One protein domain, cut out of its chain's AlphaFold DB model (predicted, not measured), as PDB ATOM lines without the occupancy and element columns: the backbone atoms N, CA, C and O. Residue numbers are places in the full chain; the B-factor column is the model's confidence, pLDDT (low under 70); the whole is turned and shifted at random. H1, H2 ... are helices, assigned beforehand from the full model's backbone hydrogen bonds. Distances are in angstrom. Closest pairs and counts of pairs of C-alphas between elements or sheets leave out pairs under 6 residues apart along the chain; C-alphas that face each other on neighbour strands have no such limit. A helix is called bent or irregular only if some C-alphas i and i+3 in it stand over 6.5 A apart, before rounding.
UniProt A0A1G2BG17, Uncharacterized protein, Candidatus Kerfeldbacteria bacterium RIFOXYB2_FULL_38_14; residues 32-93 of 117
ATOM      1  N   GLY A  32     -44.871   6.659  30.709       87.38
ATOM      2  CA  GLY A  32     -44.382   5.494  31.450       87.38
ATOM      3  C   GLY A  32     -44.554   4.175  30.690       87.38
ATOM      4  O   GLY A  32     -43.777   3.249  30.887       87.38
ATOM      5  N   GLU A  33     -45.554   4.078  29.819       87.38
ATOM      6  CA  GLU A  33     -45.786   2.910  28.967       87.38
ATOM      7  C   GLU A  33     -44.839   2.872  27.773       87.38
ATOM      8  O   GLU A  33     -44.307   1.809  27.455       87.38
ATOM      9  N   GLN A  34     -44.563   4.031  27.177       89.44
ATOM     10  CA  GLN A  34     -43.525   4.177  26.159       89.44
ATOM     11  C   GLN A  34     -42.151   3.792  26.732       89.44
ATOM     12  O   GLN A  34     -41.450   2.973  26.147       89.44
ATOM     13  N   ASP A  35     -41.806   4.264  27.936       89.12
ATOM     14  CA  ASP A  35     -40.565   3.875  28.625       89.12
ATOM     15  C   ASP A  35     -40.483   2.362  28.887       89.12
ATOM     16  O   ASP A  35     -39.416   1.757  28.769       89.12
ATOM     17  N   VAL A  36     -41.601   1.732  29.264       87.75
ATOM     18  CA  VAL A  36     -41.679   0.274  29.449       87.75
ATOM     19  C   VAL A  36     -41.405  -0.445  28.133       87.75
ATOM     20  O   VAL A  36     -40.637  -1.404  28.128       87.75
ATOM     21  N   PHE A  37     -41.979   0.031  27.029       89.88
ATOM     22  CA  PHE A  37     -41.736  -0.525  25.705       89.88
ATOM     23  C   PHE A  37     -40.265  -0.406  25.281       89.88
ATOM     24  O   PHE A  37     -39.662  -1.410  24.910       89.88
ATOM     25  N   PHE A  38     -39.639   0.766  25.424       89.31
ATOM     26  CA  PHE A  38     -38.220   0.926  25.083       89.31
ATOM     27  C   PHE A  38     -37.309   0.047  25.944       89.31
ATOM     28  O   PHE A  38     -36.387  -0.579  25.431       89.31
ATOM     29  N   ARG A  39     -37.619  -0.110  27.236       87.38
ATOM     30  CA  ARG A  39     -36.886  -1.041  28.107       87.38
ATOM     31  C   ARG A  39     -37.031  -2.498  27.689       87.38
ATOM     32  O   ARG A  39     -36.145  -3.285  27.990       87.38
ATOM     33  N   ILE A  40     -38.146  -2.874  27.065       85.19
ATOM     34  CA  ILE A  40     -38.344  -4.219  26.515       85.19
ATOM     35  C   ILE A  40     -37.484  -4.405  25.269       85.19
ATOM     36  O   ILE A  40     -36.838  -5.442  25.138       85.19
ATOM     37  N   LEU A  41     -37.433  -3.396  24.397       86.44
ATOM     38  CA  LEU A  41     -36.543  -3.410  23.241       86.44
ATOM     39  C   LEU A  41     -35.080  -3.523  23.670       86.44
ATOM     40  O   LEU A  41     -34.375  -4.366  23.134       86.44
ATOM     41  N   ASP A  42     -34.651  -2.802  24.709       85.88
ATOM     42  CA  ASP A  42     -33.288  -2.889  25.258       85.88
ATOM     43  C   ASP A  42     -32.894  -4.295  25.765       85.88
ATOM     44  O   ASP A  42     -31.708  -4.571  25.964       85.88
ATOM     45  N   LEU A  43     -33.861  -5.190  26.008       83.75
ATOM     46  CA  LEU A  43     -33.591  -6.592  26.361       83.75
ATOM     47  C   LEU A  43     -33.306  -7.469  25.138       83.75
ATOM     48  O   LEU A  43     -32.820  -8.592  25.296       83.75
ATOM     49  N   LEU A  44     -33.621  -6.989  23.937       82.62
ATOM     50  CA  LEU A  44     -33.349  -7.690  22.695       82.62
ATOM     51  C   LEU A  44     -31.875  -7.536  22.302       82.62
ATOM     52  O   LEU A  44     -31.232  -6.529  22.614       82.62
ATOM     53  N   PRO A  45     -31.306  -8.528  21.596       82.50
ATOM     54  CA  PRO A  45     -30.005  -8.373  20.964       82.50
ATOM     55  C   PRO A  45     -29.994  -7.131  20.070       82.50
ATOM     56  O   PRO A  45     -30.971  -6.859  19.377       82.50
ATOM     57  N   ARG A  46     -28.865  -6.411  20.016       83.25
ATOM     58  CA  ARG A  46     -28.733  -5.214  19.163       83.25
ATOM     59  C   ARG A  46     -29.079  -5.478  17.697       83.25
ATOM     60  O   ARG A  46     -29.694  -4.630  17.067       83.25
ATOM     61  N   THR A  47     -28.739  -6.664  17.199       81.12
ATOM     62  CA  THR A  47     -29.055  -7.132  15.840       81.12
ATOM     63  C   THR A  47     -30.556  -7.259  15.569       81.12
ATOM     64  O   THR A  47     -30.962  -7.334  14.419       81.12
ATOM     65  N   GLN A  48     -31.387  -7.280  16.614       80.44
ATOM     66  CA  GLN A  48     -32.841  -7.402  16.530       80.44
ATOM     67  C   GLN A  48     -33.576  -6.100  16.881       80.44
ATOM     68  O   GLN A  48     -34.798  -6.064  16.782       80.44
ATOM     69  N   LEU A  49     -32.872  -5.034  17.282       83.38
ATOM     70  CA  LEU A  49     -33.502  -3.771  17.687       83.38
ATOM     71  C   LEU A  49     -34.187  -3.062  16.518       83.38
ATOM     72  O   LEU A  49     -35.359  -2.718  16.611       83.38
ATOM     73  N   GLU A  50     -33.455  -2.859  15.427       82.00
ATOM     74  CA  GLU A  50     -33.954  -2.217  14.208       82.00
ATOM     75  C   GLU A  50     -35.133  -2.979  13.570       82.00
ATOM     76  O   GLU A  50     -36.189  -2.367  13.401       82.00
ATOM     77  N   PRO A  51     -35.056  -4.307  13.337       83.19
ATOM     78  CA  PRO A  51     -36.191  -5.055  12.796       83.19
ATOM     79  C   PRO A  51     -37.381  -5.121  13.765       83.19
ATOM     80  O   PRO A  51     -38.533  -5.119  13.332       83.19
ATOM     81  N   ALA A  52     -37.140  -5.147  15.082       84.38
ATOM     82  CA  ALA A  52     -38.223  -5.053  16.057       84.38
ATOM     83  C   ALA A  52     -38.917  -3.693  15.985       84.38
ATOM     84  O   ALA A  52     -40.144  -3.642  15.952       84.38
ATOM     85  N   MET A  53     -38.153  -2.602  15.919       84.62
ATOM     86  CA  MET A  53     -38.701  -1.256  15.761       84.62
ATOM     87  C   MET A  53     -39.549  -1.152  14.492       84.62
ATOM     88  O   MET A  53     -40.713  -0.781  14.586       84.62
ATOM     89  N   GLU A  54     -39.032  -1.559  13.334       84.19
ATOM     90  CA  GLU A  54     -39.780  -1.528  12.069       84.19
ATOM     91  C   GLU A  54     -41.089  -2.337  12.138       84.19
ATOM     92  O   GLU A  54     -42.159  -1.861  11.733       84.19
ATOM     93  N   TYR A  55     -41.033  -3.532  12.735       85.12
ATOM     94  CA  TYR A  55     -42.214  -4.362  12.950       85.12
ATOM     95  C   TYR A  55     -43.251  -3.660  13.830       85.12
ATOM     96  O   TYR A  55     -44.431  -3.620  13.478       85.12
ATOM     97  N   PHE A  56     -42.838  -3.099  14.967       87.06
ATOM     98  CA  PHE A  56     -43.748  -2.456  15.914       87.06
ATOM     99  C   PHE A  56     -44.338  -1.148  15.381       87.06
ATOM    100  O   PHE A  56     -45.505  -0.873  15.650       87.06
ATOM    101  N   PHE A  57     -43.587  -0.389  14.580       84.31
ATOM    102  CA  PHE A  57     -44.106   0.786  13.872       84.31
ATOM    103  C   PHE A  57     -45.215   0.406  12.886       84.31
ATOM    104  O   PHE A  57     -46.215   1.108  12.783       84.31
ATOM    105  N   SER A  58     -45.075  -0.744  12.225       83.75
ATOM    106  CA  SER A  58     -46.099  -1.283  11.322       83.75
ATOM    107  C   SER A  58     -47.265  -1.959  12.065       83.75
ATOM    108  O   SER A  58     -48.315  -2.200  11.478       83.75
ATOM    109  N   HIS A  59     -47.096  -2.275  13.356       85.94
ATOM    110  CA  HIS A  59     -48.072  -3.002  14.174       85.94
ATOM    111  C   HIS A  59     -48.246  -2.359  15.567       85.94
ATOM    112  O   HIS A  59     -47.941  -2.987  16.589       85.94
ATOM    113  N   PRO A  60     -48.792  -1.133  15.659       83.94
ATOM    114  CA  PRO A  60     -48.905  -0.396  16.923       83.94
ATOM    115  C   PRO A  60     -49.749  -1.112  17.989       83.94
ATOM    116  O   PRO A  60     -49.483  -1.019  19.190       83.94
ATOM    117  N   LEU A  61     -50.723  -1.931  17.577       85.88
ATOM    118  CA  LEU A  61     -51.503  -2.770  18.496       85.88
ATOM    119  C   LEU A  61     -50.629  -3.772  19.270       85.88
ATOM    120  O   LEU A  61     -50.919  -4.087  20.427       85.88
ATOM    121  N   LYS A  62     -49.522  -4.237  18.676       86.50
ATOM    122  CA  LYS A  62     -48.582  -5.159  19.327       86.50
ATOM    123  C   LYS A  62     -47.752  -4.464  20.401       86.50
ATOM    124  O   LYS A  62     -47.470  -5.080  21.426       86.50
ATOM    125  N   ILE A  63     -47.450  -3.173  20.236       88.06
ATOM    126  CA  ILE A  63     -46.814  -2.352  21.281       88.06
ATOM    127  C   ILE A  63     -47.698  -2.348  22.531       88.06
ATOM    128  O   ILE A  63     -47.227  -2.626  23.637       88.06
ATOM    129  N   ARG A  64     -49.004  -2.115  22.356       85.56
ATOM    130  CA  ARG A  64     -49.975  -2.098  23.461       85.56
ATOM    131  C   ARG A  64     -50.059  -3.449  24.174       85.56
ATOM    132  O   ARG A  64     -50.039  -3.478  25.405       85.56
ATOM    133  N   ALA A  65     -50.099  -4.555  23.429       85.62
ATOM    134  CA  ALA A  65     -50.121  -5.904  23.999       85.62
ATOM    135  C   ALA A  65     -48.868  -6.192  24.843       85.62
ATOM    136  O   ALA A  65     -48.966  -6.643  25.988       85.62
ATOM    137  N   VAL A  66     -47.692  -5.838  24.318       85.94
ATOM    138  CA  VAL A  66     -46.406  -6.026  25.000       85.94
ATOM    139  C   VAL A  66     -46.334  -5.208  26.294       85.94
ATOM    140  O   VAL A  66     -45.990  -5.736  27.356       85.94
ATOM    141  N   VAL A  67     -46.726  -3.934  26.242       87.81
ATOM    142  CA  VAL A  67     -46.777  -3.058  27.419       87.81
ATOM    143  C   VAL A  67     -47.771  -3.579  28.460       87.81
ATOM    144  O   VAL A  67     -47.445  -3.637  29.649       87.81
ATOM    145  N   ALA A  68     -48.977  -3.978  28.043       86.50
ATOM    146  CA  ALA A  68     -50.007  -4.493  28.942       86.50
ATOM    147  C   ALA A  68     -49.538  -5.756  29.675       86.50
ATOM    148  O   ALA A  68     -49.694  -5.859  30.896       86.50
ATOM    149  N   TYR A  69     -48.893  -6.676  28.958       84.88
ATOM    150  CA  TYR A  69     -48.344  -7.896  29.534       84.88
ATOM    151  C   TYR A  69     -47.278  -7.606  30.594       84.88
ATOM    152  O   TYR A  69     -47.321  -8.134  31.708       84.88
ATOM    153  N   VAL A  70     -46.340  -6.706  30.300       83.19
ATOM    154  CA  VAL A  70     -45.272  -6.360  31.245       83.19
ATOM    155  C   VAL A  70     -45.790  -5.566  32.445       83.19
ATOM    156  O   VAL A  70     -45.293  -5.740  33.560       83.19
ATOM    157  N   LYS A  71     -46.846  -4.761  32.284       81.56
ATOM    158  CA  LYS A  71     -47.532  -4.126  33.423       81.56
ATOM    159  C   LYS A  71     -48.155  -5.151  34.372       81.56
ATOM    160  O   LYS A  71     -48.160  -4.907  35.580       81.56
ATOM    161  N   GLN A  72     -48.650  -6.276  33.852       81.75
ATOM    162  CA  GLN A  72     -49.133  -7.397  34.667       81.75
ATOM    163  C   GLN A  72     -47.963  -8.166  35.302       81.75
ATOM    164  O   GLN A  72     -48.016  -8.503  36.484       81.75
ATOM    165  N   LYS A  73     -46.861  -8.359  34.566       77.00
ATOM    166  CA  LYS A  73     -45.635  -9.027  35.030       77.00
ATOM    167  C   LYS A  73     -44.499  -8.042  35.324       77.00
ATOM    168  O   LYS A  73     -43.427  -8.106  34.728       77.00
ATOM    169  N   LYS A  74     -44.695  -7.153  36.310       69.94
ATOM    170  CA  LYS A  74     -43.739  -6.077  36.679       69.94
ATOM    171  C   LYS A  74     -42.306  -6.545  37.000       69.94
ATOM    172  O   LYS A  74     -41.395  -5.718  37.047       69.94
ATOM    173  N   GLN A  75     -42.102  -7.834  37.271       73.56
ATOM    174  CA  GLN A  75     -40.788  -8.428  37.535       73.56
ATOM    175  C   GLN A  75     -39.968  -8.688  36.260       73.56
ATOM    176  O   GLN A  75     -38.747  -8.689  36.331       73.56
ATOM    177  N   LEU A  76     -40.601  -8.785  35.088       75.88
ATOM    178  CA  LEU A  76     -39.961  -9.217  33.840       75.88
ATOM    179  C   LEU A  76     -38.821  -8.277  33.397       75.88
ATOM    180  O   LEU A  76     -37.721  -8.736  33.095       75.88
ATOM    181  N   ILE A  77     -39.037  -6.955  33.468       74.69
ATOM    182  CA  ILE A  77     -37.990  -5.950  33.194       74.69
ATOM    183  C   ILE A  77     -36.919  -5.945  34.292       74.69
ATOM    184  O   ILE A  77     -35.734  -5.802  34.000       74.69
ATOM    185  N   LYS A  78     -37.320  -6.084  35.563       77.00
ATOM    186  CA  LYS A  78     -36.386  -6.029  36.702       77.00
ATOM    187  C   LYS A  78     -35.413  -7.206  36.696       77.00
ATOM    188  O   LYS A  78     -34.241  -7.023  37.000       77.00
ATOM    189  N   GLU A  79     -35.906  -8.381  36.331       82.12
ATOM    190  CA  GLU A  79     -35.147  -9.630  36.276       82.12
ATOM    191  C   GLU A  79     -34.464  -9.843  34.922       82.12
ATOM    192  O   GLU A  79     -33.739 -10.819  34.758       82.12
ATOM    193  N   LYS A  80     -34.680  -8.936  33.954       76.00
ATOM    194  CA  LYS A  80     -34.201  -9.068  32.570       76.00
ATOM    195  C   LYS A  80     -34.517 -10.454  31.997       76.00
ATOM    196  O   LYS A  80     -33.674 -11.086  31.362       76.00
ATOM    197  N   ASN A  81     -35.727 -10.944  32.264       78.56
ATOM    198  CA  ASN A  81     -36.114 -12.313  31.953       78.56
ATOM    199  C   ASN A  81     -36.449 -12.449  30.458       78.56
ATOM    200  O   ASN A  81     -37.590 -12.279  30.026       78.56
ATOM    201  N   THR A  82     -35.419 -12.726  29.661       76.94
ATOM    202  CA  THR A  82     -35.506 -12.836  28.199       76.94
ATOM    203  C   THR A  82     -36.303 -14.056  27.736       76.94
ATOM    204  O   THR A  82     -36.899 -14.015  26.662       76.94
ATOM    205  N   GLU A  83     -36.372 -15.129  28.530       80.75
ATOM    206  CA  GLU A  83     -37.172 -16.314  28.194       80.75
ATOM    207  C   GLU A  83     -38.673 -16.024  28.246       80.75
ATOM    208  O   GLU A  83     -39.415 -16.390  27.335       80.75
ATOM    209  N   GLU A  84     -39.127 -15.330  29.290       81.44
ATOM    210  CA  GLU A  84     -40.510 -14.860  29.404       81.44
ATOM    211  C   GLU A  84     -40.875 -13.887  28.279       81.44
ATOM    212  O   GLU A  84     -41.977 -13.958  27.734       81.44
ATOM    213  N   LEU A  85     -39.935 -13.031  27.870       79.62
ATOM    214  CA  LEU A  85     -40.134 -12.126  26.740       79.62
ATOM    215  C   LEU A  85     -40.317 -12.882  25.413       79.62
ATOM    216  O   LEU A  85     -41.215 -12.569  24.636       79.62
ATOM    217  N   LYS A  86     -39.516 -13.926  25.172       80.38
ATOM    218  CA  LYS A  86     -39.672 -14.791  23.991       80.38
ATOM    219  C   LYS A  86     -41.019 -15.511  23.985       80.38
ATOM    220  O   LYS A  86     -41.647 -15.610  22.935       80.38
ATOM    221  N   LYS A  87     -41.491 -15.980  25.148       83.44
ATOM    222  CA  LYS A  87     -42.830 -16.581  25.279       83.44
ATOM    223  C   LYS A  87     -43.931 -15.582  24.937       83.44
ATOM    224  O   LYS A  87     -44.855 -15.947  24.221       83.44
ATOM    225  N   LEU A  88     -43.813 -14.339  25.409       83.88
ATOM    226  CA  LEU A  88     -44.731 -13.259  25.048       83.88
ATOM    227  C   LEU A  88     -44.744 -13.030  23.535       83.88
ATOM    228  O   LEU A  88     -45.812 -12.978  22.939       83.88
ATOM    229  N   PHE A  89     -43.573 -12.932  22.907       85.12
ATOM    230  CA  PHE A  89     -43.488 -12.716  21.464       85.12
ATOM    231  C   PHE A  89     -44.093 -13.876  20.674       85.12
ATOM    232  O   PHE A  89     -44.850 -13.639  19.740       85.12
ATOM    233  N   ALA A  90     -43.856 -15.119  21.095       83.31
ATOM    234  CA  ALA A  90     -44.493 -16.287  20.493       83.31
ATOM    235  C   ALA A  90     -46.023 -16.282  20.682       83.31
ATOM    236  O   ALA A  90     -46.758 -16.553  19.735       83.31
ATOM    237  N   GLN A  91     -46.510 -15.940  21.881       83.62
ATOM    238  CA  GLN A  91     -47.942 -15.862  22.190       83.62
ATOM    239  C   GLN A  91     -48.645 -14.782  21.361       83.62
ATOM    240  O   GLN A  91     -49.727 -15.013  20.828       83.62
ATOM    241  N   GLU A  92     -48.008 -13.622  21.218       80.19
ATOM    242  CA  GLU A  92     -48.514 -12.498  20.432       80.19
ATOM    243  C   GLU A  92     -48.221 -12.639  18.932       80.19
ATOM    244  O   GLU A  92     -48.539 -11.726  18.169       80.19
ATOM    245  N   GLN A  93     -47.643 -13.763  18.491       80.25
ATOM    246  CA  GLN A  93     -47.245 -14.009  17.098       80.25
ATOM    247  C   GLN A  93     -46.365 -12.883  16.524       80.25
ATOM    248  O   GLN A  93     -46.457 -12.529  15.349       80.25
TER     249      GLN A  93
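This is residues 32 to 93 of the 117 residues of an uncharacterized protein of Candidatus Kerfeldbacteria bacterium RIFOXYB2_FULL_38_14 (UniProt A0A1G2BG17). Helices H2 and H3 meet near their ends at a corner, and short H4 lies beyond the other end of H3, making a three-sided frame. H1 packs across H3 on one side of this frame and H5 lies over the opposite side, in a loosely fitted group where H1 and H3 are the one pair of helices that touch. The printed part has 62 residues with five named helices, H1 to H5 in order along the chain, and no named strand; the class is all helix. The whole is compact, with a radius of gyration of the C-alphas of 10.6 A, and rounded, spanning 27 by 23 by 23 A.

The longest helices have 13 residues each. H3, residues 60 to 72, measures 19.1 A from first to last C-alpha and begins at C-alpha 60, (-48.905, -0.396, 16.923). H2, residues 46 to 58, measures 19.5 A; it is irregular, with C-alphas 47 and 50 7.1 A apart. H1, residues 32 to 41, measures 14.4 A and begins at C-alpha 32, (-44.382, 5.494, 31.450). H4, residues 75 to 78, measures 5.1 A. H5, residues 82 to 91, measures 14.1 A and ends at C-alpha 91, (-47.942, -15.862, 22.190).

H3 and H1 touch, about perpendicular at 82 degrees; their closest C-alphas, those of Val 67 and Phe 37, are 5.9 A apart. H3 and H2 are close but not clearly touching, at a steep tilt of 64 degrees, opposite ways, with the closest C-alphas, of Ile 63 and Phe 56, 6.2 A apart. H3 and H5 are close but not clearly touching, at a steep tilt of 51 degrees, opposite ways; the closest C-alphas are those of Val 66 and Leu 88, 7.4 A apart. H4 is close to but not clearly touching H1, with the closest C-alphas, of Ile 77 and Ile 40, 6.9 A apart. H1 and H5 are only just apart, their closest C-alphas 8.1 A from each other. H2 is apart from H4 and from H5. Every O i to N i+4 pair is within hydrogen-bond range in H1, H3 and H5, and 7 of 9 are in H2; H4 is too short for such a pair.

The two C-alphas farthest apart, those of Ser 58 and Glu 79, are 28.5 A from each other. The printed part runs from 32 to 93 with no cut. The four links between helices are tight. The mean pLDDT of the printed part is 83.2, and residue 74 is the one printed residue under 70.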